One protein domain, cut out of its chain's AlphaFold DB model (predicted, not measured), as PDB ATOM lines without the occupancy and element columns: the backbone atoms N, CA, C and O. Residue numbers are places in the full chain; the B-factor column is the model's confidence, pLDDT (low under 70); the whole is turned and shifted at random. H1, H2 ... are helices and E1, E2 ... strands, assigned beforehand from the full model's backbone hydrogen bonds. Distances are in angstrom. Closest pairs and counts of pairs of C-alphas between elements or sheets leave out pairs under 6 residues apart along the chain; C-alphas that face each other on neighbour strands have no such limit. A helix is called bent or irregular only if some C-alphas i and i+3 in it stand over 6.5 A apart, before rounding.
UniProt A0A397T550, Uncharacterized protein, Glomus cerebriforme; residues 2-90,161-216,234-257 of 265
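This is residues 2 to 90, 161 to 216 and 234 to 257 of the 265 residues of an uncharacterized protein of Glomus cerebriforme (UniProt A0A397T550). Two strongly twisted sheets lie partly face to face as a sandwich, their strands crossed at 45 degrees: a four-stranded one of E1, E3, E7 and E6, and a five-stranded one of E2, E9, E8, E4 and E5, curled like part of a barrel. H1 covers the face of the four-stranded sheet away from the other sheet, H2 packs on its opposite face over E7 and E6, and residues 234 to 239 stick out as a free arm. The printed part has 169 residues, with two named helices and nine named strands in the order E1 H1 E2 E3 H2 E4 E5 E6 E7 E8 E9; its class is mostly strand. The sheets run E1 E3 E7 E6, all antiparallel, and E2 E9 E8 E4 E5, mixed. The whole is compact, with a radius of gyration of the C-alphas of 17.9 A and spans of 53 by 52 by 31 A.

E1, residues 13 to 17, is an edge strand, antiparallel to E3, residues 47 to 55, with N 15 and O 53 2.9 A apart. E3 is antiparallel to E7, residues 182 to 192, with N 50 and O 189 at 2.9 A. E7 forms a hairpin with E6, residues 175 to 179, with N 177 and O 184 at 2.9 A. H1, residues 27 to 34, and H2, residues 65 to 73, are on opposite faces of this sheet, three layers with strands between helices, at heights of 8.7 A and 9.2 A; the C-alphas of Glu 27 and Val 175 are the closest of H1 and E6, at 6.3 A, and those of Thr 69 and Ile 176 the closest of H2 and E6, at 6.8 A. H1 is irregular, with C-alphas 28 and 31 7.5 A apart, and has 2 of 4 O i to N i+4 pairs within hydrogen-bond range; H2 has every such pair. In the other sheet E2, residues 41 to 43, is parallel to E9, residues 245 to 256, with N 42 and O 254 at 2.9 A. E8, residues 202 to 212, is antiparallel to E9, with N 206 and O 251 at 2.8 A, and to E4, residues 75 to 85, with N 80 and O 207 at 2.8 A. E4 is antiparallel to E5, residues 161 to 167, with N 79 and O 164 at 2.9 A. Between the sheets, the closest C-alphas of E1 and E9 are those of Leu 14 and Asn 249, 6.2 A apart.

E1 begins at C-alpha 13 (33.299, -11.556, 30.972). E3 is 25.5 A long, E4 31.8 A, E7 31.6 A and E8 32.6 A. E9, 35.5 A, ends at C-alpha 256 (49.002, 9.320, 16.813).

The C-alphas farthest apart, of Leu 234 and Gln 257, are 59.7 A apart. Residues 91 to 160 and 217 to 233 are not printed, with C-alpha gaps of 24.9 A and 21.0 A. Of the links printed whole, none is long. Mean pLDDT of the printed part is 77.2; 43 residues are under 70, among them 2 to 8 and 234 to 245.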
ATOM      1  N   MET A   2      21.405 -28.598  36.771       32.59
ATOM      2  CA  MET A   2      22.219 -28.619  35.551       32.59
ATOM      3  C   MET A   2      21.845 -27.381  34.736       32.59
ATOM      4  O   MET A   2      20.749 -27.328  34.180       32.59
ATOM      5  N   PHE A   3      22.713 -26.373  34.704       43.72
ATOM      6  CA  PHE A   3      22.578 -25.290  33.737       43.72
ATOM      7  C   PHE A   3      23.040 -25.818  32.378       43.72
ATOM      8  O   PHE A   3      24.108 -26.423  32.258       43.72
ATOM      9  N   SER A   4      22.214 -25.643  31.346       54.12
ATOM     10  CA  SER A   4      22.648 -25.926  29.979       54.12
ATOM     11  C   SER A   4      23.862 -25.056  29.667       54.12
ATOM     12  O   SER A   4      23.837 -23.854  29.928       54.12
ATOM     13  N   LYS A   5      24.894 -25.646  29.048       57.84
ATOM     14  CA  LYS A   5      26.158 -24.981  28.653       57.84
ATOM     15  C   LYS A   5      25.977 -23.684  27.849       57.84
ATOM     16  O   LYS A   5      26.903 -22.902  27.690       57.84
ATOM     17  N   GLU A   6      24.774 -23.482  27.336       54.97
ATOM     18  CA  GLU A   6      24.294 -22.346  26.558       54.97
ATOM     19  C   GLU A   6      24.067 -21.070  27.386       54.97
ATOM     20  O   GLU A   6      24.026 -19.987  26.814       54.97
ATOM     21  N   ILE A   7      23.940 -21.166  28.715       59.97
ATOM     22  CA  ILE A   7      23.716 -20.006  29.599       59.97
ATOM     23  C   ILE A   7      25.035 -19.279  29.899       59.97
ATOM     24  O   ILE A   7      25.051 -18.067  30.087       59.97
ATOM     25  N   TYR A   8      26.167 -19.986  29.841       67.00
ATOM     26  CA  TYR A   8      27.447 -19.464  30.324       67.00
ATOM     27  C   TYR A   8      28.043 -18.330  29.495       67.00
ATOM     28  O   TYR A   8      28.900 -17.620  30.003       67.00
ATOM     29  N   ILE A   9      27.610 -18.137  28.243       70.12
ATOM     30  CA  ILE A   9      28.040 -16.959  27.482       70.12
ATOM     31  C   ILE A   9      27.457 -15.697  28.062       70.12
ATOM     32  O   ILE A   9      28.200 -14.741  28.157       70.12
ATOM     33  N   HIS A  10      26.177 -15.688  28.442       72.81
ATOM     34  CA  HIS A  10      25.519 -14.478  28.939       72.81
ATOM     35  C   HIS A  10      26.277 -13.862  30.120       72.81
ATOM     36  O   HIS A  10      26.415 -12.645  30.206       72.81
ATOM     37  N   ASP A  11      26.814 -14.732  30.971       76.75
ATOM     38  CA  ASP A  11      27.538 -14.358  32.178       76.75
ATOM     39  C   ASP A  11      29.062 -14.367  31.973       76.75
ATOM     40  O   ASP A  11      29.823 -14.248  32.933       76.75
ATOM     41  N   ALA A  12      29.526 -14.528  30.729       83.50
ATOM     42  CA  ALA A  12      30.939 -14.478  30.400       83.50
ATOM     43  C   ALA A  12      31.441 -13.032  30.400       83.50
ATOM     44  O   ALA A  12      30.847 -12.132  29.799       83.50
ATOM     45  N   GLU A  13      32.599 -12.828  31.011       87.44
ATOM     46  CA  GLU A  13      33.299 -11.556  30.972       87.44
ATOM     47  C   GLU A  13      34.156 -11.484  29.706       87.44
ATOM     48  O   GLU A  13      34.942 -12.388  29.412       87.44
ATOM     49  N   LEU A  14      33.988 -10.405  28.936       89.19
ATOM     50  CA  LEU A  14      34.797 -10.125  27.753       89.19
ATOM     51  C   LEU A  14      35.695  -8.928  28.014       89.19
ATOM     52  O   LEU A  14      35.199  -7.835  28.292       89.19
ATOM     53  N   GLU A  15      36.991  -9.097  27.790       90.75
ATOM     54  CA  GLU A  15      37.969  -8.023  27.862       90.75
ATOM     55  C   GLU A  15      38.814  -7.945  26.586       90.75
ATOM     56  O   GLU A  15      39.291  -8.944  26.055       90.75
ATOM     57  N   ILE A  16      39.013  -6.723  26.085       89.56
ATOM     58  CA  ILE A  16      39.931  -6.441  24.978       89.56
ATOM     59  C   ILE A  16      41.247  -5.926  25.555       89.56
ATOM     60  O   ILE A  16      41.273  -4.838  26.125       89.56
ATOM     61  N   VAL A  17      42.352  -6.629  25.355       90.44
ATOM     62  CA  VAL A  17      43.680  -6.171  25.771       90.44
ATOM     63  C   VAL A  17      44.508  -5.802  24.549       90.44
ATOM     64  O   VAL A  17      44.571  -6.532  23.564       90.44
ATOM     65  N   VAL A  18      45.138  -4.630  24.609       90.19
ATOM     66  CA  VAL A  18      46.032  -4.127  23.563       90.19
ATOM     67  C   VAL A  18      47.340  -3.697  24.234       90.19
ATOM     68  O   VAL A  18      47.399  -2.592  24.793       90.19
ATOM     69  N   PRO A  19      48.367  -4.565  24.248       88.50
ATOM     70  CA  PRO A  19      49.621  -4.300  24.941       88.50
ATOM     71  C   PRO A  19      50.516  -3.306  24.190       88.50
ATOM     72  O   PRO A  19      50.353  -3.027  22.997       88.50
ATOM     73  N   ASN A  20      51.507  -2.773  24.908       82.44
ATOM     74  CA  ASN A  20      52.597  -2.011  24.306       82.44
ATOM     75  C   ASN A  20      53.617  -2.980  23.690       82.44
ATOM     76  O   ASN A  20      54.497  -3.469  24.390       82.44
ATOM     77  N   GLY A  21      53.501  -3.230  22.389       79.00
ATOM     78  CA  GLY A  21      54.404  -4.113  21.650       79.00
ATOM     79  C   GLY A  21      53.771  -5.458  21.308       79.00
ATOM     80  O   GLY A  21      52.557  -5.630  21.397       79.00
ATOM     81  N   ILE A  22      54.614  -6.386  20.863       80.56
ATOM     82  CA  ILE A  22      54.222  -7.744  20.487       80.56
ATOM     83  C   ILE A  22      54.610  -8.656  21.645       80.56
ATOM     84  O   ILE A  22      55.766  -8.647  22.062       80.56
ATOM     85  N   ILE A  23      53.637  -9.399  22.167       83.75
ATOM     86  CA  ILE A  23      53.865 -10.441  23.169       83.75
ATOM     87  C   ILE A  23      53.812 -11.782  22.446       83.75
ATOM     88  O   ILE A  23      52.893 -12.022  21.653       83.75
ATOM     89  N   ASP A  24      54.791 -12.641  22.720       84.00
ATOM     90  CA  ASP A  24      54.828 -13.993  22.176       84.00
ATOM     91  C   ASP A  24      53.604 -14.773  22.654       84.00
ATOM     92  O   ASP A  24      53.397 -14.994  23.848       84.00
ATOM     93  N   PHE A  25      52.771 -15.175  21.701       85.88
ATOM     94  CA  PHE A  25      51.490 -15.796  21.990       85.88
ATOM     95  C   PHE A  25      51.650 -17.311  22.182       85.88
ATOM     96  O   PHE A  25      51.499 -18.081  21.236       85.88
ATOM     97  N   ASN A  26      51.959 -17.724  23.414       85.06
ATOM     98  CA  ASN A  26      52.147 -19.118  23.832       85.06
ATOM     99  C   ASN A  26      51.472 -19.376  25.184       85.06
ATOM    100  O   ASN A  26      51.318 -18.442  25.962       85.06
ATOM    101  N   GLU A  27      51.146 -20.636  25.501       84.06
ATOM    102  CA  GLU A  27      50.473 -21.000  26.764       84.06
ATOM    103  C   GLU A  27      51.230 -20.540  28.022       84.06
ATOM    104  O   GLU A  27      50.603 -20.125  28.992       84.06
ATOM    105  N   GLU A  28      52.563 -20.536  27.974       85.12
ATOM    106  CA  GLU A  28      53.439 -20.127  29.083       85.12
ATOM    107  C   GLU A  28      53.418 -18.615  29.358       85.12
ATOM    108  O   GLU A  28      53.590 -18.201  30.500       85.12
ATOM    109  N   ASN A  29      53.155 -17.796  28.334       86.31
ATOM    110  CA  ASN A  29      53.225 -16.330  28.412       86.31
ATOM    111  C   ASN A  29      51.831 -15.680  28.427       86.31
ATOM    112  O   ASN A  29      51.689 -14.476  28.221       86.31
ATOM    113  N   ILE A  30      50.768 -16.462  28.624       87.44
ATOM    114  CA  ILE A  30      49.399 -15.925  28.639       87.44
ATOM    115  C   ILE A  30      49.175 -14.984  29.806       87.44
ATOM    116  O   ILE A  30      48.461 -13.997  29.644       87.44
ATOM    117  N   ASP A  31      49.792 -15.257  30.951       87.94
ATOM    118  CA  ASP A  31      49.666 -14.378  32.109       87.94
ATOM    119  C   ASP A  31      50.229 -12.983  31.810       87.94
ATOM    120  O   ASP A  31      49.599 -11.993  32.177       87.94
ATOM    121  N   ASP A  32      51.299 -12.879  31.012       88.69
ATOM    122  CA  ASP A  32      51.828 -11.589  30.558       88.69
ATOM    123  C   ASP A  32      50.825 -10.820  29.688       88.69
ATOM    124  O   ASP A  32      50.827  -9.591  29.701       88.69
ATOM    125  N   ILE A  33      49.966 -11.521  28.935       88.25
ATOM    126  CA  ILE A  33      48.903 -10.921  28.113       88.25
ATOM    127  C   ILE A  33      47.723 -10.495  28.985       88.25
ATOM    128  O   ILE A  33      47.193  -9.403  28.787       88.25
ATOM    129  N   ILE A  34      47.306 -11.341  29.929       87.75
ATOM    130  CA  ILE A  34      46.184 -11.059  30.835       87.75
ATOM    131  C   ILE A  34      46.513  -9.852  31.718       87.75
ATOM    132  O   ILE A  34      45.709  -8.931  31.831       87.75
ATOM    133  N   ASP A  35      47.722  -9.821  32.275       88.75
ATOM    134  CA  ASP A  35      48.177  -8.765  33.178       88.75
ATOM    135  C   ASP A  35      48.829  -7.588  32.412       88.75
ATOM    136  O   ASP A  35      49.349  -6.636  33.011       88.75
ATOM    137  N   ALA A  36      48.782  -7.607  31.072       87.56
ATOM    138  CA  ALA A  36      49.402  -6.586  30.243       87.56
ATOM    139  C   ALA A  36      48.790  -5.203  30.480       87.56
ATOM    140  O   ALA A  36      47.577  -4.974  30.416       87.56
ATOM    141  N   LYS A  37      49.668  -4.204  30.606       86.00
ATOM    142  CA  LYS A  37      49.240  -2.807  30.654       86.00
ATOM    143  C   LYS A  37      48.647  -2.380  29.311       86.00
ATOM    144  O   LYS A  37      49.350  -2.307  28.300       86.00
ATOM    145  N   GLN A  38      47.375  -1.994  29.339       85.62
ATOM    146  CA  GLN A  38      46.675  -1.467  28.171       85.62
ATOM    147  C   GLN A  38      47.302  -0.161  27.693       85.62
ATOM    148  O   GLN A  38      47.580   0.760  28.472       85.62
ATOM    149  N   ARG A  39      47.503  -0.067  26.382       84.19
ATOM    150  CA  ARG A  39      47.944   1.169  25.749       84.19
ATOM    151  C   ARG A  39      46.771   2.107  25.514       84.19
ATOM    152  O   ARG A  39      45.658   1.680  25.243       84.19
ATOM    153  N   THR A  40      47.029   3.407  25.564       79.06
ATOM    154  CA  THR A  40      46.013   4.443  25.299       79.06
ATOM    155  C   THR A  40      46.139   5.046  23.902       79.06
ATOM    156  O   THR A  40      45.276   5.805  23.460       79.06
ATOM    157  N   GLN A  41      47.236   4.736  23.208       82.31
ATOM    158  CA  GLN A  41      47.621   5.346  21.943       82.31
ATOM    159  C   GLN A  41      47.968   4.262  20.928       82.31
ATOM    160  O   GLN A  41      48.554   3.237  21.273       82.31
ATOM    161  N   ILE A  42      47.585   4.491  19.678       84.69
ATOM    162  CA  ILE A  42      47.856   3.618  18.534       84.69
ATOM    163  C   ILE A  42      48.476   4.467  17.418       84.69
ATOM    164  O   ILE A  42      48.163   5.657  17.314       84.69
ATOM    165  N   PHE A  43      49.361   3.897  16.602       83.06
ATOM    166  CA  PHE A  43      50.044   4.650  15.549       83.06
ATOM    167  C   PHE A  43      49.482   4.338  14.161       83.06
ATOM    168  O   PHE A  43      48.957   3.253  13.916       83.06
ATOM    169  N   TYR A  44      49.586   5.304  13.244       81.50
ATOM    170  CA  TYR A  44      49.313   5.042  11.828       81.50
ATOM    171  C   TYR A  44      50.318   4.040  11.256       81.50
ATOM    172  O   TYR A  44      51.486   4.045  11.646       81.50
ATOM    173  N   ASP A  45      49.847   3.241  10.298       80.19
ATOM    174  CA  ASP A  45      50.615   2.226   9.574       80.19
ATOM    175  C   ASP A  45      51.228   1.150  10.494       80.19
ATOM    176  O   ASP A  45      52.231   0.520  10.167       80.19
ATOM    177  N   GLU A  46      50.603   0.918  11.652       84.75
ATOM    178  CA  GLU A  46      50.953  -0.139  12.603       84.75
ATOM    179  C   GLU A  46      50.006  -1.346  12.455       84.75
ATOM    180  O   GLU A  46      48.805  -1.187  12.221       84.75
ATOM    181  N   LEU A  47      50.524  -2.565  12.638       88.25
ATOM    182  CA  LEU A  47      49.699  -3.764  12.810       88.25
ATOM    183  C   LEU A  47      49.379  -3.972  14.294       88.25
ATOM    184  O   LEU A  47      50.247  -4.343  15.087       88.25
ATOM    185  N   LEU A  48      48.121  -3.758  14.669       88.88
ATOM    186  CA  LEU A  48      47.701  -3.817  16.058       88.88
ATOM    187  C   LEU A  48      47.514  -5.249  16.569       88.88
ATOM    188  O   LEU A  48      46.657  -5.987  16.079       88.88
ATOM    189  N   HIS A  49      48.300  -5.549  17.604       90.50
ATOM    190  CA  HIS A  49      48.179  -6.623  18.593       90.50
ATOM    191  C   HIS A  49      46.894  -6.540  19.429       90.50
ATOM    192  O   HIS A  49      46.929  -5.844  20.440       90.50
ATOM    193  N   VAL A  50      45.770  -7.160  19.052       90.88
ATOM    194  CA  VAL A  50      44.545  -7.143  19.877       90.88
ATOM    195  C   VAL A  50      44.291  -8.533  20.449       90.88
ATOM    196  O   VAL A  50      44.165  -9.486  19.700       90.88
ATOM    197  N   TYR A  51      44.148  -8.666  21.762       92.12
ATOM    198  CA  TYR A  51      43.814  -9.935  22.406       92.12
ATOM    199  C   TYR A  51      42.411  -9.842  22.995       92.12
ATOM    200  O   TYR A  51      42.104  -8.916  23.744       92.12
ATOM    201  N   LEU A  52      41.542 -10.780  22.632       92.12
ATOM    202  CA  LEU A  52      40.249 -10.955  23.280       92.12
ATOM    203  C   LEU A  52      40.406 -11.995  24.385       92.12
ATOM    204  O   LEU A  52      40.727 -13.146  24.100       92.12
ATOM    205  N   ILE A  53      40.123 -11.591  25.616       92.31
ATOM    206  CA  ILE A  53      40.024 -12.466  26.777       92.31
ATOM    207  C   ILE A  53      38.539 -12.725  27.021       92.31
ATOM    208  O   ILE A  53      37.748 -11.790  27.138       92.31
ATOM    209  N   SER A  54      38.151 -13.995  27.033       91.06
ATOM    210  CA  SER A  54      36.796 -14.444  27.359       91.06
ATOM    211  C   SER A  54      36.856 -15.353  28.579       91.06
ATOM    212  O   SER A  54      37.393 -16.459  28.495       91.06
ATOM    213  N   THR A  55      36.297 -14.897  29.694       90.88
ATOM    214  CA  THR A  55      36.286 -15.626  30.964       90.88
ATOM    215  C   THR A  55      34.888 -16.161  31.222       90.88
ATOM    216  O   THR A  55      33.927 -15.399  31.287       90.88
ATOM    217  N   LEU A  56      34.765 -17.480  31.362       89.50
ATOM    218  CA  LEU A  56      33.503 -18.115  31.737       89.50
ATOM    219  C   LEU A  56      33.320 -18.084  33.254       89.50
ATOM    220  O   LEU A  56      34.313 -18.176  33.981       89.50
ATOM    221  N   PRO A  57      32.072 -18.009  33.746       86.06
ATOM    222  CA  PRO A  57      31.808 -18.044  35.176       86.06
ATOM    223  C   PRO A  57      32.305 -19.364  35.804       86.06
ATOM    224  O   PRO A  57      32.298 -20.406  35.129       86.06
ATOM    225  N   PRO A  58      32.670 -19.370  37.102       82.19
ATOM    226  CA  PRO A  58      33.100 -20.584  37.808       82.19
ATOM    227  C   PRO A  58      32.053 -21.708  37.756       82.19
ATOM    228  O   PRO A  58      32.376 -22.892  37.741       82.19
ATOM    229  N   GLU A  59      30.774 -21.334  37.664       78.25
ATOM    230  CA  GLU A  59      29.626 -22.246  37.593       78.25
ATOM    231  C   GLU A  59      29.527 -23.017  36.265       78.25
ATOM    232  O   GLU A  59      28.675 -23.895  36.117       78.25
ATOM    233  N   SER A  60      30.408 -22.722  35.305       74.38
ATOM    234  CA  SER A  60      30.410 -23.332  33.975       74.38
ATOM    235  C   SER A  60      30.643 -24.847  33.966       74.38
ATOM    236  O   SER A  60      30.230 -25.517  33.020       74.38
ATOM    237  N   ASN A  61      31.232 -25.402  35.034       70.88
ATOM    238  CA  ASN A  61      31.365 -26.844  35.288       70.88
ATOM    239  C   ASN A  61      31.904 -27.668  34.096       70.88
ATOM    240  O   ASN A  61      31.526 -28.824  33.926       70.88
ATOM    241  N   PHE A  62      32.781 -27.099  33.262       82.56
ATOM    242  CA  PHE A  62      33.496 -27.888  32.253       82.56
ATOM    243  C   PHE A  62      34.520 -28.790  32.948       82.56
ATOM    244  O   PHE A  62      35.369 -28.303  33.703       82.56
ATOM    245  N   GLU A  63      34.439 -30.095  32.687       79.25
ATOM    246  CA  GLU A  63      35.227 -31.119  33.382       79.25
ATOM    247  C   GLU A  63      36.691 -31.101  32.939       79.25
ATOM    248  O   GLU A  63      37.596 -31.401  33.718       79.25
ATOM    249  N   ASN A  64      36.941 -30.741  31.678       86.19
ATOM    250  CA  ASN A  64      38.275 -30.766  31.096       86.19
ATOM    251  C   ASN A  64      38.514 -29.631  30.081       86.19
ATOM    252  O   ASN A  64      37.592 -29.010  29.546       86.19
ATOM    253  N   LYS A  65      39.798 -29.384  29.785       88.69
ATOM    254  CA  LYS A  65      40.239 -28.358  28.822       88.69
ATOM    255  C   LYS A  65      39.694 -28.616  27.416       88.69
ATOM    256  O   LYS A  65      39.409 -27.663  26.694       88.69
ATOM    257  N   ALA A  66      39.536 -29.879  27.019       87.69
ATOM    258  CA  ALA A  66      39.048 -30.245  25.690       87.69
ATOM    259  C   ALA A  66      37.595 -29.797  25.470       87.69
ATOM    260  O   ALA A  66      37.273 -29.208  24.443       87.69
ATOM    261  N   GLU A  67      36.739 -29.990  26.466       87.00
ATOM    262  CA  GLU A  67      35.334 -29.609  26.448       87.00
ATOM    263  C   GLU A  67      35.159 -28.085  26.425       87.00
ATOM    264  O   GLU A  67      34.398 -27.558  25.609       87.00
ATOM    265  N   ALA A  68      35.931 -27.368  27.250       87.62
ATOM    266  CA  ALA A  68      36.003 -25.910  27.193       87.62
ATOM    267  C   ALA A  68      36.495 -25.438  25.810       87.62
ATOM    268  O   ALA A  68      35.945 -24.503  25.229       87.62
ATOM    269  N   THR A  69      37.472 -26.134  25.222       88.69
ATOM    270  CA  THR A  69      37.973 -25.840  23.871       88.69
ATOM    271  C   THR A  69      36.912 -26.009  22.806       88.69
ATOM    272  O   THR A  69      36.737 -25.122  21.971       88.69
ATOM    273  N   GLU A  70      36.158 -27.101  22.829       87.19
ATOM    274  CA  GLU A  70      35.046 -27.288  21.902       87.19
ATOM    275  C   GLU A  70      33.961 -26.228  22.066       87.19
ATOM    276  O   GLU A  70      33.331 -25.835  21.082       87.19
ATOM    277  N   PHE A  71      33.732 -25.764  23.293       86.81
ATOM    278  CA  PHE A  71      32.806 -24.677  23.554       86.81
ATOM    279  C   PHE A  71      33.280 -23.367  22.917       86.81
ATOM    280  O   PHE A  71      32.551 -22.796  22.104       86.81
ATOM    281  N   PHE A  72      34.508 -22.928  23.204       87.94
ATOM    282  CA  PHE A  72      35.055 -21.691  22.641       87.94
ATOM    283  C   PHE A  72      35.190 -21.750  21.112       87.94
ATOM    284  O   PHE A  72      34.916 -20.766  20.430       87.94
ATOM    285  N   LYS A  73      35.484 -22.925  20.537       87.56
ATOM    286  CA  LYS A  73      35.482 -23.131  19.079       87.56
ATOM    287  C   LYS A  73      34.116 -22.895  18.436       87.56
ATOM    288  O   LYS A  73      34.054 -22.571  17.256       87.56
ATOM    289  N   LYS A  74      33.007 -23.047  19.164       84.31
ATOM    290  CA  LYS A  74      31.658 -22.778  18.632       84.31
ATOM    291  C   LYS A  74      31.331 -21.284  18.563       84.31
ATOM    292  O   LYS A  74      30.300 -20.940  17.987       84.31
ATOM    293  N   LEU A  75      32.172 -20.420  19.131       84.81
ATOM    294  CA  LEU A  75      31.959 -18.978  19.147       84.81
ATOM    295  C   LEU A  75      32.398 -18.340  17.837       84.81
ATOM    296  O   LEU A  75      33.455 -18.642  17.290       84.81
ATOM    297  N   GLU A  76      31.599 -17.399  17.367       87.38
ATOM    298  CA  GLU A  76      31.926 -16.540  16.241       87.38
ATOM    299  C   GLU A  76      32.339 -15.180  16.790       87.38
ATOM    300  O   GLU A  76      31.573 -14.534  17.504       87.38
ATOM    301  N   VAL A  77      33.557 -14.746  16.475       88.56
ATOM    302  CA  VAL A  77      34.097 -13.481  16.972       88.56
ATOM    303  C   VAL A  77      34.166 -12.491  15.821       88.56
ATOM    304  O   VAL A  77      34.653 -12.802  14.739       88.56
ATOM    305  N   LYS A  78      33.688 -11.271  16.032       89.94
ATOM    306  CA  LYS A  78      33.755 -10.181  15.063       89.94
ATOM    307  C   LYS A  78      34.464  -8.993  15.688       89.94
ATOM    308  O   LYS A  78      33.960  -8.410  16.644       89.94
ATOM    309  N   LEU A  79      35.595  -8.603  15.112       89.81
ATOM    310  CA  LEU A  79      36.295  -7.371  15.454       89.81
ATOM    311  C   LEU A  79      35.887  -6.280  14.472       89.81
ATOM    312  O   LEU A  79      35.976  -6.456  13.256       89.81
ATOM    313  N   GLN A  80      35.474  -5.142  15.003       88.25
ATOM    314  CA  GLN A  80      35.105  -3.963  14.247       88.25
ATOM    315  C   GLN A  80      35.879  -2.763  14.783       88.25
ATOM    316  O   GLN A  80      35.853  -2.495  15.979       88.25
ATOM    317  N   ALA A  81      36.552  -2.037  13.897       86.69
ATOM    318  CA  ALA A  81      37.153  -0.756  14.230       86.69
ATOM    319  C   ALA A  81      36.354   0.362  13.566       86.69
ATOM    320  O   ALA A  81      36.062   0.313  12.364       86.69
ATOM    321  N   THR A  82      36.025   1.376  14.351       85.94
ATOM    322  CA  THR A  82      35.206   2.508  13.935       85.94
ATOM    323  C   THR A  82      35.968   3.791  14.214       85.94
ATOM    324  O   THR A  82      36.537   3.961  15.292       85.94
ATOM    325  N   LEU A  83      36.001   4.692  13.239       83.12
ATOM    326  CA  LEU A  83      36.607   6.003  13.406       83.12
ATOM    327  C   LEU A  83      35.637   6.924  14.141       83.12
ATOM    328  O   LEU A  83      34.463   7.024  13.775       83.12
ATOM    329  N   ILE A  84      36.150   7.611  15.150       78.50
ATOM    330  CA  ILE A  84      35.424   8.620  15.906       78.50
ATOM    331  C   ILE A  84      36.159   9.936  15.711       78.50
ATOM    332  O   ILE A  84      37.361  10.044  15.979       78.50
ATOM    333  N   ASP A  85      35.431  10.926  15.212       67.12
ATOM    334  CA  ASP A  85      35.920  12.294  15.195       67.12
ATOM    335  C   ASP A  85      35.736  12.854  16.601       67.12
ATOM    336  O   ASP A  85      34.654  12.766  17.174       67.12
ATOM    337  N   THR A  86      36.795  13.412  17.181       58.38
ATOM    338  CA  THR A  86      36.676  14.125  18.453       58.38
ATOM    339  C   THR A  86      36.394  15.597  18.146       58.38
ATOM    340  O   THR A  86      37.326  16.312  17.770       58.38
ATOM    341  N   PRO A  87      35.165  16.123  18.300       50.19
ATOM    342  CA  PRO A  87      34.978  17.561  18.370       50.19
ATOM    343  C   PRO A  87      35.344  17.993  19.792       50.19
ATOM    344  O   PRO A  87      34.527  17.885  20.694       50.19
ATOM    345  N   ASN A  88      36.581  18.446  20.017       44.81
ATOM    346  CA  ASN A  88      36.987  19.131  21.252       44.81
ATOM    347  C   ASN A  88      36.441  18.512  22.562       44.81
ATOM    348  O   ASN A  88      35.850  19.225  23.374       44.81
ATOM    349  N   LEU A  89      36.657  17.216  22.821       42.22
ATOM    350  CA  LEU A  89      36.628  16.768  24.214       42.22
ATOM    351  C   LEU A  89      37.882  17.330  24.880       42.22
ATOM    352  O   LEU A  89      38.967  16.756  24.801       42.22
ATOM    353  N   SER A  90      37.729  18.491  25.511       34.88
ATOM    354  CA  SER A  90      38.634  18.945  26.553       34.88
ATOM    355  C   SER A  90      38.711  17.835  27.596       34.88
ATOM    356  O   SER A  90      37.799  17.658  28.404       34.88
ATOM    357  N   ILE A 161      35.959   1.423   9.709       84.12
ATOM    358  CA  ILE A 161      37.223   1.396   8.961       84.12
ATOM    359  C   ILE A 161      37.795  -0.017   8.850       84.12
ATOM    360  O   ILE A 161      38.585  -0.292   7.951       84.12
ATOM    361  N   TYR A 162      37.366  -0.928   9.724       85.88
ATOM    362  CA  TYR A 162      37.747  -2.333   9.673       85.88
ATOM    363  C   TYR A 162      36.645  -3.216  10.242       85.88
ATOM    364  O   TYR A 162      35.976  -2.859  11.211       85.88
ATOM    365  N   SER A 163      36.458  -4.378   9.630       88.12
ATOM    366  CA  SER A 163      35.553  -5.412  10.111       88.12
ATOM    367  C   SER A 163      36.107  -6.759   9.679       88.12
ATOM    368  O   SER A 163      36.154  -7.043   8.484       88.12
ATOM    369  N   ALA A 164      36.474  -7.593  10.640       86.25
ATOM    370  CA  ALA A 164      36.933  -8.951  10.398       86.25
ATOM    371  C   ALA A 164      36.140  -9.930  11.259       86.25
ATOM    372  O   ALA A 164      35.858  -9.668  12.431       86.25
ATOM    373  N   GLN A 165      35.772 -11.052  10.649       86.00
ATOM    374  CA  GLN A 165      35.181 -12.184  11.341       86.00
ATOM    375  C   GLN A 165      36.276 -13.221  11.565       86.00
ATOM    376  O   GLN A 165      36.969 -13.620  10.632       86.00
ATOM    377  N   TYR A 166      36.430 -13.620  12.815       81.56
ATOM    378  CA  TYR A 166      37.369 -14.619  13.273       81.56
ATOM    379  C   TYR A 166      36.586 -15.891  13.555       81.56
ATOM    380  O   TYR A 166      35.697 -15.923  14.412       81.56
ATOM    381  N   ASP A 167      36.897 -16.930  12.787       73.62
ATOM    382  CA  ASP A 167      36.324 -18.250  12.994       73.62
ATOM    383  C   ASP A 167      37.124 -18.987  14.066       73.62
ATOM    384  O   ASP A 167      38.234 -19.462  13.818       73.62
ATOM    385  N   SER A 168      36.551 -19.096  15.263       73.00
ATOM    386  CA  SER A 168      37.183 -19.815  16.371       73.00
ATOM    387  C   SER A 168      37.333 -21.312  16.081       73.00
ATOM    388  O   SER A 168      38.164 -21.960  16.707       73.00
ATOM    389  N   LYS A 169      36.588 -21.886  15.121       69.94
ATOM    390  CA  LYS A 169      36.675 -23.319  14.774       69.94
ATOM    391  C   LYS A 169      38.014 -23.680  14.148       69.94
ATOM    392  O   LYS A 169      38.572 -24.728  14.471       69.94
ATOM    393  N   ASN A 170      38.507 -22.803  13.279       65.62
ATOM    394  CA  ASN A 170      39.726 -23.007  12.500       65.62
ATOM    395  C   ASN A 170      40.928 -22.252  13.078       65.62
ATOM    396  O   ASN A 170      42.035 -22.358  12.547       65.62
ATOM    397  N   ASN A 171      40.729 -21.485  14.154       66.56
ATOM    398  CA  ASN A 171      41.805 -20.745  14.783       66.56
ATOM    399  C   ASN A 171      42.582 -21.645  15.752       66.56
ATOM    400  O   ASN A 171      42.219 -21.807  16.916       66.56
ATOM    401  N   ASN A 172      43.673 -22.228  15.256       66.50
ATOM    402  CA  ASN A 172      44.611 -23.002  16.073       66.50
ATOM    403  C   ASN A 172      45.427 -22.126  17.034       66.50
ATOM    404  O   ASN A 172      46.081 -22.654  17.925       66.50
ATOM    405  N   ASN A 173      45.368 -20.804  16.874       79.81
ATOM    406  CA  ASN A 173      46.089 -19.848  17.701       79.81
ATOM    407  C   ASN A 173      45.206 -19.352  18.851       79.81
ATOM    408  O   ASN A 173      45.367 -18.232  19.300       79.81
ATOM    409  N   MET A 174      44.216 -20.122  19.293       88.44
ATOM    410  CA  MET A 174      43.463 -19.827  20.509       88.44
ATOM    411  C   MET A 174      44.087 -20.619  21.650       88.44
ATOM    412  O   MET A 174      44.331 -21.816  21.489       88.44
ATOM    413  N   VAL A 175      44.299 -19.992  22.806       90.88
ATOM    414  CA  VAL A 175      44.772 -20.719  23.988       90.88
ATOM    415  C   VAL A 175      43.759 -20.622  25.109       90.88
ATOM    416  O   VAL A 175      43.137 -19.586  25.335       90.88
ATOM    417  N   ILE A 176      43.578 -21.750  25.788       91.19
ATOM    418  CA  ILE A 176      42.618 -21.910  26.868       91.19
ATOM    419  C   ILE A 176      43.361 -22.355  28.109       91.19
ATOM    420  O   ILE A 176      44.063 -23.367  28.095       91.19
ATOM    421  N   VAL A 177      43.159 -21.604  29.180       91.75
ATOM    422  CA  VAL A 177      43.767 -21.836  30.484       91.75
ATOM    423  C   VAL A 177      42.685 -21.828  31.554       91.75
ATOM    424  O   VAL A 177      41.593 -21.292  31.357       91.75
ATOM    425  N   LYS A 178      42.973 -22.451  32.695       89.94
ATOM    426  CA  LYS A 178      42.094 -22.415  33.865       89.94
ATOM    427  C   LYS A 178      42.749 -21.547  34.937       89.94
ATOM    428  O   LYS A 178      43.868 -21.844  35.345       89.94
ATOM    429  N   ARG A 179      42.059 -20.504  35.404       85.75
ATOM    430  CA  ARG A 179      42.536 -19.580  36.449       85.75
ATOM    431  C   ARG A 179      41.383 -19.283  37.403       85.75
ATOM    432  O   ARG A 179      40.285 -18.984  36.950       85.75
ATOM    433  N   ASN A 180      41.625 -19.373  38.712       85.06
ATOM    434  CA  ASN A 180      40.622 -19.112  39.760       85.06
ATOM    435  C   ASN A 180      39.299 -19.884  39.566       85.06
ATOM    436  O   ASN A 180      38.222 -19.314  39.684       85.06
ATOM    437  N   ASP A 181      39.391 -21.165  39.201       85.50
ATOM    438  CA  ASP A 181      38.249 -22.024  38.849       85.50
ATOM    439  C   ASP A 181      37.398 -21.587  37.646       85.50
ATOM    440  O   ASP A 181      36.439 -22.270  37.289       85.50
ATOM    441  N   CYS A 182      37.819 -20.550  36.926       88.75
ATOM    442  CA  CYS A 182      37.230 -20.123  35.666       88.75
ATOM    443  C   CYS A 182      38.029 -20.648  34.472       88.75
ATOM    444  O   CYS A 182      39.263 -20.702  34.489       88.75
ATOM    445  N   TRP A 183      37.320 -20.983  33.395       91.75
ATOM    446  CA  TRP A 183      37.934 -21.241  32.096       91.75
ATOM    447  C   TRP A 183      38.086 -19.929  31.334       91.75
ATOM    448  O   TRP A 183      37.105 -19.221  31.102       91.75
ATOM    449  N   ILE A 184      39.318 -19.626  30.939       92.00
ATOM    450  CA  ILE A 184      39.680 -18.414  30.213       92.00
ATOM    451  C   ILE A 184      40.152 -18.811  28.824       92.00
ATOM    452  O   ILE A 184      40.994 -19.694  28.663       92.00
ATOM    453  N   CYS A 185      39.618 -18.134  27.819       91.69
ATOM    454  CA  CYS A 185      40.064 -18.217  26.443       91.69
ATOM    455  C   CYS A 185      40.727 -16.905  26.042       91.69
ATOM    456  O   CYS A 185      40.136 -15.838  26.210       91.69
ATOM    457  N   VAL A 186      41.931 -16.993  25.478       92.88
ATOM    458  CA  VAL A 186      42.627 -15.861  24.872       92.88
ATOM    459  C   VAL A 186      42.720 -16.089  23.369       92.88
ATOM    460  O   VAL A 186      43.252 -17.101  22.903       92.88
ATOM    461  N   LEU A 187      42.189 -15.132  22.611       91.69
ATOM    462  CA  LEU A 187      42.152 -15.155  21.155       91.69
ATOM    463  C   LEU A 187      42.931 -13.953  20.592       91.69
ATOM    464  O   LEU A 187      42.530 -12.809  20.833       91.69
ATOM    465  N   PRO A 188      44.012 -14.174  19.824       91.44
ATOM    466  CA  PRO A 188      44.747 -13.112  19.165       91.44
ATOM    467  C   PRO A 188      43.994 -12.666  17.908       91.44
ATOM    468  O   PRO A 188      43.610 -13.462  17.046       91.44
ATOM    469  N   LEU A 189      43.797 -11.360  17.806       90.31
ATOM    470  CA  LEU A 189      43.135 -10.647  16.729       90.31
ATOM    471  C   LEU A 189      44.117  -9.612  16.164       90.31
ATOM    472  O   LEU A 189      44.839  -8.935  16.895       90.31
ATOM    473  N   LEU A 190      44.125  -9.463  14.845       89.44
ATOM    474  CA  LEU A 190      45.000  -8.530  14.144       89.44
ATOM    475  C   LEU A 190      44.176  -7.398  13.530       89.44
ATOM    476  O   LEU A 190      43.174  -7.624  12.842       89.44
ATOM    477  N   PHE A 191      44.601  -6.159  13.758       88.38
ATOM    478  CA  PHE A 191      43.983  -4.990  13.137       88.38
ATOM    479  C   PHE A 191      45.040  -4.096  12.472       88.38
ATOM    480  O   PHE A 191      45.775  -3.397  13.167       88.38
ATOM    481  N   PRO A 192      45.140  -4.087  11.131       87.50
ATOM    482  CA  PRO A 192      46.045  -3.184  10.431       87.50
ATOM    483  C   PRO A 192      45.494  -1.751  10.447       87.50
ATOM    484  O   PRO A 192      44.452  -1.466   9.854       87.50
ATOM    485  N   VAL A 193      46.223  -0.825  11.072       83.25
ATOM    486  CA  VAL A 193      45.900   0.610  11.112       83.25
ATOM    487  C   VAL A 193      46.410   1.291   9.833       83.25
ATOM    488  O   VAL A 193      47.191   2.239   9.868       83.25
ATOM    489  N   ALA A 194      46.000   0.781   8.672       74.12
ATOM    490  CA  ALA A 194      46.441   1.269   7.368       74.12
ATOM    491  C   ALA A 194      45.419   2.235   6.744       74.12
ATOM    492  O   ALA A 194      44.209   2.085   6.903       74.12
ATOM    493  N   HIS A 195      45.910   3.209   5.975       61.44
ATOM    494  CA  HIS A 195      45.100   4.088   5.113       61.44
ATOM    495  C   HIS A 195      44.068   4.990   5.812       61.44
ATOM    496  O   HIS A 195      43.177   5.535   5.154       61.44
ATOM    497  N   ILE A 196      44.200   5.232   7.116       66.50
ATOM    498  CA  ILE A 196      43.362   6.212   7.812       66.50
ATOM    499  C   ILE A 196      43.910   7.614   7.502       66.50
ATOM    500  O   ILE A 196      44.793   8.123   8.180       66.50
ATOM    501  N   LYS A 197      43.414   8.265   6.443       58.16
ATOM    502  CA  LYS A 197      43.695   9.691   6.195       58.16
ATOM    503  C   LYS A 197      42.818  10.526   7.118       58.16
ATOM    504  O   LYS A 197      41.685  10.853   6.777       58.16
ATOM    505  N   SER A 198      43.327  10.822   8.301       54.56
ATOM    506  CA  SER A 198      42.568  11.452   9.378       54.56
ATOM    507  C   SER A 198      43.194  12.796   9.768       54.56
ATOM    508  O   SER A 198      44.398  13.002   9.597       54.56
ATOM    509  N   ARG A 199      42.372  13.742  10.241       53.56
ATOM    510  CA  ARG A 199      42.863  15.013  10.798       53.56
ATOM    511  C   ARG A 199      43.583  14.738  12.125       53.56
ATOM    512  O   ARG A 199      43.548  13.640  12.662       53.56
ATOM    513  N   ALA A 200      44.271  15.737  12.666       52.94
ATOM    514  CA  ALA A 200      45.201  15.589  13.788       52.94
ATOM    515  C   ALA A 200      44.614  15.056  15.127       52.94
ATOM    516  O   ALA A 200      45.353  14.997  16.106       52.94
ATOM    517  N   GLN A 201      43.324  14.694  15.215       61.81
ATOM    518  CA  GLN A 201      42.637  14.348  16.471       61.81
ATOM    519  C   GLN A 201      41.560  13.257  16.322       61.81
ATOM    520  O   GLN A 201      40.457  13.386  16.859       61.81
ATOM    521  N   ASN A 202      41.850  12.170  15.610       71.00
ATOM    522  CA  ASN A 202      40.890  11.072  15.506       71.00
ATOM    523  C   ASN A 202      41.128  10.010  16.587       71.00
ATOM    524  O   ASN A 202      42.264   9.705  16.961       71.00
ATOM    525  N   GLN A 203      40.033   9.432  17.071       80.44
ATOM    526  CA  GLN A 203      40.035   8.265  17.943       80.44
ATOM    527  C   GLN A 203      39.542   7.048  17.161       80.44
ATOM    528  O   GLN A 203      38.765   7.163  16.213       80.44
ATOM    529  N   ILE A 204      40.000   5.865  17.556       83.56
ATOM    530  CA  ILE A 204      39.490   4.596  17.047       83.56
ATOM    531  C   ILE A 204      38.770   3.887  18.182       83.56
ATOM    532  O   ILE A 204      39.348   3.646  19.240       83.56
ATOM    533  N   ALA A 205      37.519   3.523  17.940       85.94
ATOM    534  CA  ALA A 205      36.787   2.580  18.765       85.94
ATOM    535  C   ALA A 205      36.981   1.163  18.222       85.94
ATOM    536  O   ALA A 205      36.637   0.888  17.074       85.94
ATOM    537  N   LEU A 206      37.500   0.261  19.050       87.50
ATOM    538  CA  LEU A 206      37.538  -1.175  18.799       87.50
ATOM    539  C   LEU A 206      36.364  -1.833  19.512       87.50
ATOM    540  O   LEU A 206      36.289  -1.811  20.739       87.50
ATOM    541  N   ASN A 207      35.462  -2.423  18.739       88.12
ATOM    542  CA  ASN A 207      34.376  -3.253  19.223       88.12
ATOM    543  C   ASN A 207      34.683  -4.711  18.884       88.12
ATOM    544  O   ASN A 207      34.866  -5.046  17.713       88.12
ATOM    545  N   VAL A 208      34.703  -5.578  19.887       86.75
ATOM    546  CA  VAL A 208      34.687  -7.022  19.667       86.75
ATOM    547  C   VAL A 208      33.326  -7.544  20.065       86.75
ATOM    548  O   VAL A 208      32.889  -7.358  21.195       86.75
ATOM    549  N   THR A 209      32.661  -8.203  19.127       87.12
ATOM    550  CA  THR A 209      31.390  -8.886  19.323       87.12
ATOM    551  C   THR A 209      31.630 -10.390  19.289       87.12
ATOM    552  O   THR A 209      32.201 -10.894  18.327       87.12
ATOM    553  N   VAL A 210      31.144 -11.108  20.294       85.38
ATOM    554  CA  VAL A 210      31.148 -12.570  20.347       85.38
ATOM    555  C   VAL A 210      29.714 -13.054  20.214       85.38
ATOM    556  O   VAL A 210      28.825 -12.593  20.934       85.38
ATOM    557  N   THR A 211      29.483 -13.966  19.276       83.62
ATOM    558  CA  THR A 211      28.181 -14.583  19.036       83.62
ATOM    559  C   THR A 211      28.242 -16.095  19.118       83.62
ATOM    560  O   THR A 211      29.179 -16.716  18.622       83.62
ATOM    561  N   GLN A 212      27.208 -16.706  19.687       78.56
ATOM    562  CA  GLN A 212      27.016 -18.152  19.637       78.56
ATOM    563  C   GLN A 212      25.851 -18.479  18.714       78.56
ATOM    564  O   GLN A 212      24.719 -18.062  18.956       78.56
ATOM    565  N   SER A 213      26.137 -19.234  17.656       66.25
ATOM    566  CA  SER A 213      25.114 -19.754  16.754       66.25
ATOM    567  C   SER A 213      24.524 -21.045  17.320       66.25
ATOM    568  O   SER A 213      25.251 -22.010  17.580       66.25
ATOM    569  N   ARG A 214      23.198 -21.090  17.487       59.81
ATOM    570  CA  ARG A 214      22.474 -22.352  17.671       59.81
ATOM    571  C   ARG A 214      22.371 -23.032  16.307       59.81
ATOM    572  O   ARG A 214      21.726 -22.513  15.402       59.81
ATOM    573  N   ARG A 215      23.011 -24.194  16.133       49.44
ATOM    574  CA  ARG A 215      22.754 -25.022  14.943       49.44
ATOM    575  C   ARG A 215      21.287 -25.455  14.949       49.44
ATOM    576  O   ARG A 215      20.791 -25.889  15.988       49.44
ATOM    577  N   LYS A 216      20.637 -25.383  13.781       44.84
ATOM    578  CA  LYS A 216      19.352 -26.039  13.516       44.84
ATOM    579  C   LYS A 216      19.437 -27.491  13.979       44.84
ATOM    580  O   LYS A 216      20.314 -28.233  13.537       44.84
ATOM    581  N   LEU A 234      -0.171 -19.899   8.356       53.84
ATOM    582  CA  LEU A 234      -0.322 -19.642   9.797       53.84
ATOM    583  C   LEU A 234       1.024 -19.650  10.548       53.84
ATOM    584  O   LEU A 234       1.057 -19.408  11.750       53.84
ATOM    585  N   LEU A 235       2.134 -19.910   9.846       53.25
ATOM    586  CA  LEU A 235       3.485 -20.040  10.413       53.25
ATOM    587  C   LEU A 235       4.501 -19.042   9.827       53.25
ATOM    588  O   LEU A 235       5.682 -19.116  10.155       53.25
ATOM    589  N   GLU A 236       4.066 -18.070   9.017       45.03
ATOM    590  CA  GLU A 236       4.954 -17.065   8.397       45.03
ATOM    591  C   GLU A 236       5.658 -16.153   9.434       45.03
ATOM    592  O   GLU A 236       6.619 -15.463   9.112       45.03
ATOM    593  N   GLY A 237       5.248 -16.215  10.709       41.59
ATOM    594  CA  GLY A 237       5.910 -15.558  11.846       41.59
ATOM    595  C   GLY A 237       6.774 -16.462  12.741       41.59
ATOM    596  O   GLY A 237       7.367 -15.961  13.691       41.59
ATOM    597  N   LEU A 238       6.853 -17.771  12.475       42.75
ATOM    598  CA  LEU A 238       7.671 -18.736  13.235       42.75
ATOM    599  C   LEU A 238       8.893 -19.223  12.444       42.75
ATOM    600  O   LEU A 238       9.524 -20.209  12.820       42.75
ATOM    601  N   ASN A 239       9.224 -18.545  11.344       42.75
ATOM    602  CA  ASN A 239      10.361 -18.903  10.511       42.75
ATOM    603  C   ASN A 239      11.671 -18.559  11.239       42.75
ATOM    604  O   ASN A 239      12.136 -17.421  11.213       42.75
ATOM    605  N   ASP A 240      12.213 -19.561  11.931       43.97
ATOM    606  CA  ASP A 240      13.618 -19.723  12.294       43.97
ATOM    607  C   ASP A 240      14.327 -18.450  12.768       43.97
ATOM    608  O   ASP A 240      15.301 -17.971  12.179       43.97
ATOM    609  N   GLY A 241      13.885 -17.931  13.913       36.50
ATOM    610  CA  GLY A 241      14.738 -17.076  14.719       36.50
ATOM    611  C   GLY A 241      15.922 -17.900  15.216       36.50
ATOM    612  O   GLY A 241      15.835 -18.543  16.260       36.50
ATOM    613  N   ASN A 242      17.040 -17.901  14.488       44.81
ATOM    614  CA  ASN A 242      18.312 -18.302  15.075       44.81
ATOM    615  C   ASN A 242      18.538 -17.386  16.289       44.81
ATOM    616  O   ASN A 242      18.852 -16.205  16.136       44.81
ATOM    617  N   TYR A 243      18.318 -17.904  17.498       46.72
ATOM    618  CA  TYR A 243      18.646 -17.186  18.721       46.72
ATOM    619  C   TYR A 243      20.168 -17.114  18.806       46.72
ATOM    620  O   TYR A 243      20.828 -18.092  19.160       46.72
ATOM    621  N   TYR A 244      20.720 -15.968  18.420       54.25
ATOM    622  CA  TYR A 244      22.129 -15.668  18.609       54.25
ATOM    623  C   TYR A 244      22.292 -14.997  19.965       54.25
ATOM    624  O   TYR A 244      21.773 -13.903  20.189       54.25
ATOM    625  N   PHE A 245      23.039 -15.631  20.863       65.31
ATOM    626  CA  PHE A 245      23.569 -14.913  22.018       65.31
ATOM    627  C   PHE A 245      24.678 -13.997  21.526       65.31
ATOM    628  O   PHE A 245      25.521 -14.441  20.747       65.31
ATOM    629  N   LYS A 246      24.648 -12.727  21.933       76.31
ATOM    630  CA  LYS A 246      25.579 -11.691  21.482       76.31
ATOM    631  C   LYS A 246      26.062 -10.877  22.673       76.31
ATOM    632  O   LYS A 246      25.247 -10.271  23.361       76.31
ATOM    633  N   ILE A 247      27.376 -10.798  22.846       77.56
ATOM    634  CA  ILE A 247      28.024  -9.905  23.814       77.56
ATOM    635  C   ILE A 247      29.065  -9.087  23.073       77.56
ATOM    636  O   ILE A 247      29.671  -9.569  22.116       77.56
ATOM    637  N   SER A 248      29.247  -7.833  23.469       76.44
ATOM    638  CA  SER A 248      30.254  -6.966  22.870       76.44
ATOM    639  C   SER A 248      31.015  -6.170  23.915       76.44
ATOM    640  O   SER A 248      30.401  -5.632  24.832       76.44
ATOM    641  N   ASN A 249      32.323  -6.029  23.718       81.25
ATOM    642  CA  ASN A 249      33.176  -5.119  24.476       81.25
ATOM    643  C   ASN A 249      33.677  -3.999  23.546       81.25
ATOM    644  O   ASN A 249      33.970  -4.252  22.377       81.25
ATOM    645  N   LEU A 250      33.741  -2.763  24.048       77.88
ATOM    646  CA  LEU A 250      34.117  -1.569  23.289       77.88
ATOM    647  C   LEU A 250      35.240  -0.817  24.012       77.88
ATOM    648  O   LEU A 250      35.076  -0.438  25.170       77.88
ATOM    649  N   LYS A 251      36.348  -0.544  23.316       80.06
ATOM    650  CA  LYS A 251      37.467   0.267  23.827       80.06
ATOM    651  C   LYS A 251      37.876   1.363  22.853       80.06
ATOM    652  O   LYS A 251      37.788   1.183  21.644       80.06
ATOM    653  N   TYR A 252      38.352   2.483  23.388       79.94
ATOM    654  CA  TYR A 252      38.721   3.677  22.627       79.94
ATOM    655  C   TYR A 252      40.227   3.922  22.696       79.94
ATOM    656  O   TYR A 252      40.825   3.818  23.765       79.94
ATOM    657  N   TYR A 253      40.827   4.289  21.566       79.00
ATOM    658  CA  TYR A 253      42.259   4.550  21.445       79.00
ATOM    659  C   TYR A 253      42.509   5.850  20.687       79.00
ATOM    660  O   TYR A 253      41.897   6.107  19.649       79.00
ATOM    661  N   CYS A 254      43.451   6.659  21.174       74.31
ATOM    662  CA  CYS A 254      43.878   7.873  20.484       74.31
ATOM    663  C   CYS A 254      44.864   7.535  19.361       74.31
ATOM    664  O   CYS A 254      45.884   6.885  19.603       74.31
ATOM    665  N   LEU A 255      44.598   8.014  18.146       69.50
ATOM    666  CA  LEU A 255      45.472   7.791  16.999       69.50
ATOM    667  C   LEU A 255      46.570   8.860  16.947       69.50
ATOM    668  O   LEU A 255      46.289  10.059  16.953       69.50
ATOM    669  N   LYS A 256      47.835   8.434  16.895       69.81
ATOM    670  CA  LYS A 256      49.002   9.320  16.813       69.81
ATOM    671  C   LYS A 256      49.791   9.116  15.532       69.81
ATOM    672  O   LYS A 256      50.014   7.999  15.076       69.81
ATOM    673  N   GLN A 257      50.273  10.226  14.984       61.50
ATOM    674  CA  GLN A 257      51.223  10.218  13.881       61.50
ATOM    675  C   GLN A 257      52.639  10.018  14.402       61.50
ATOM    676  O   GLN A 257      53.038  10.636  15.389       61.50
TER     677      GLN A 257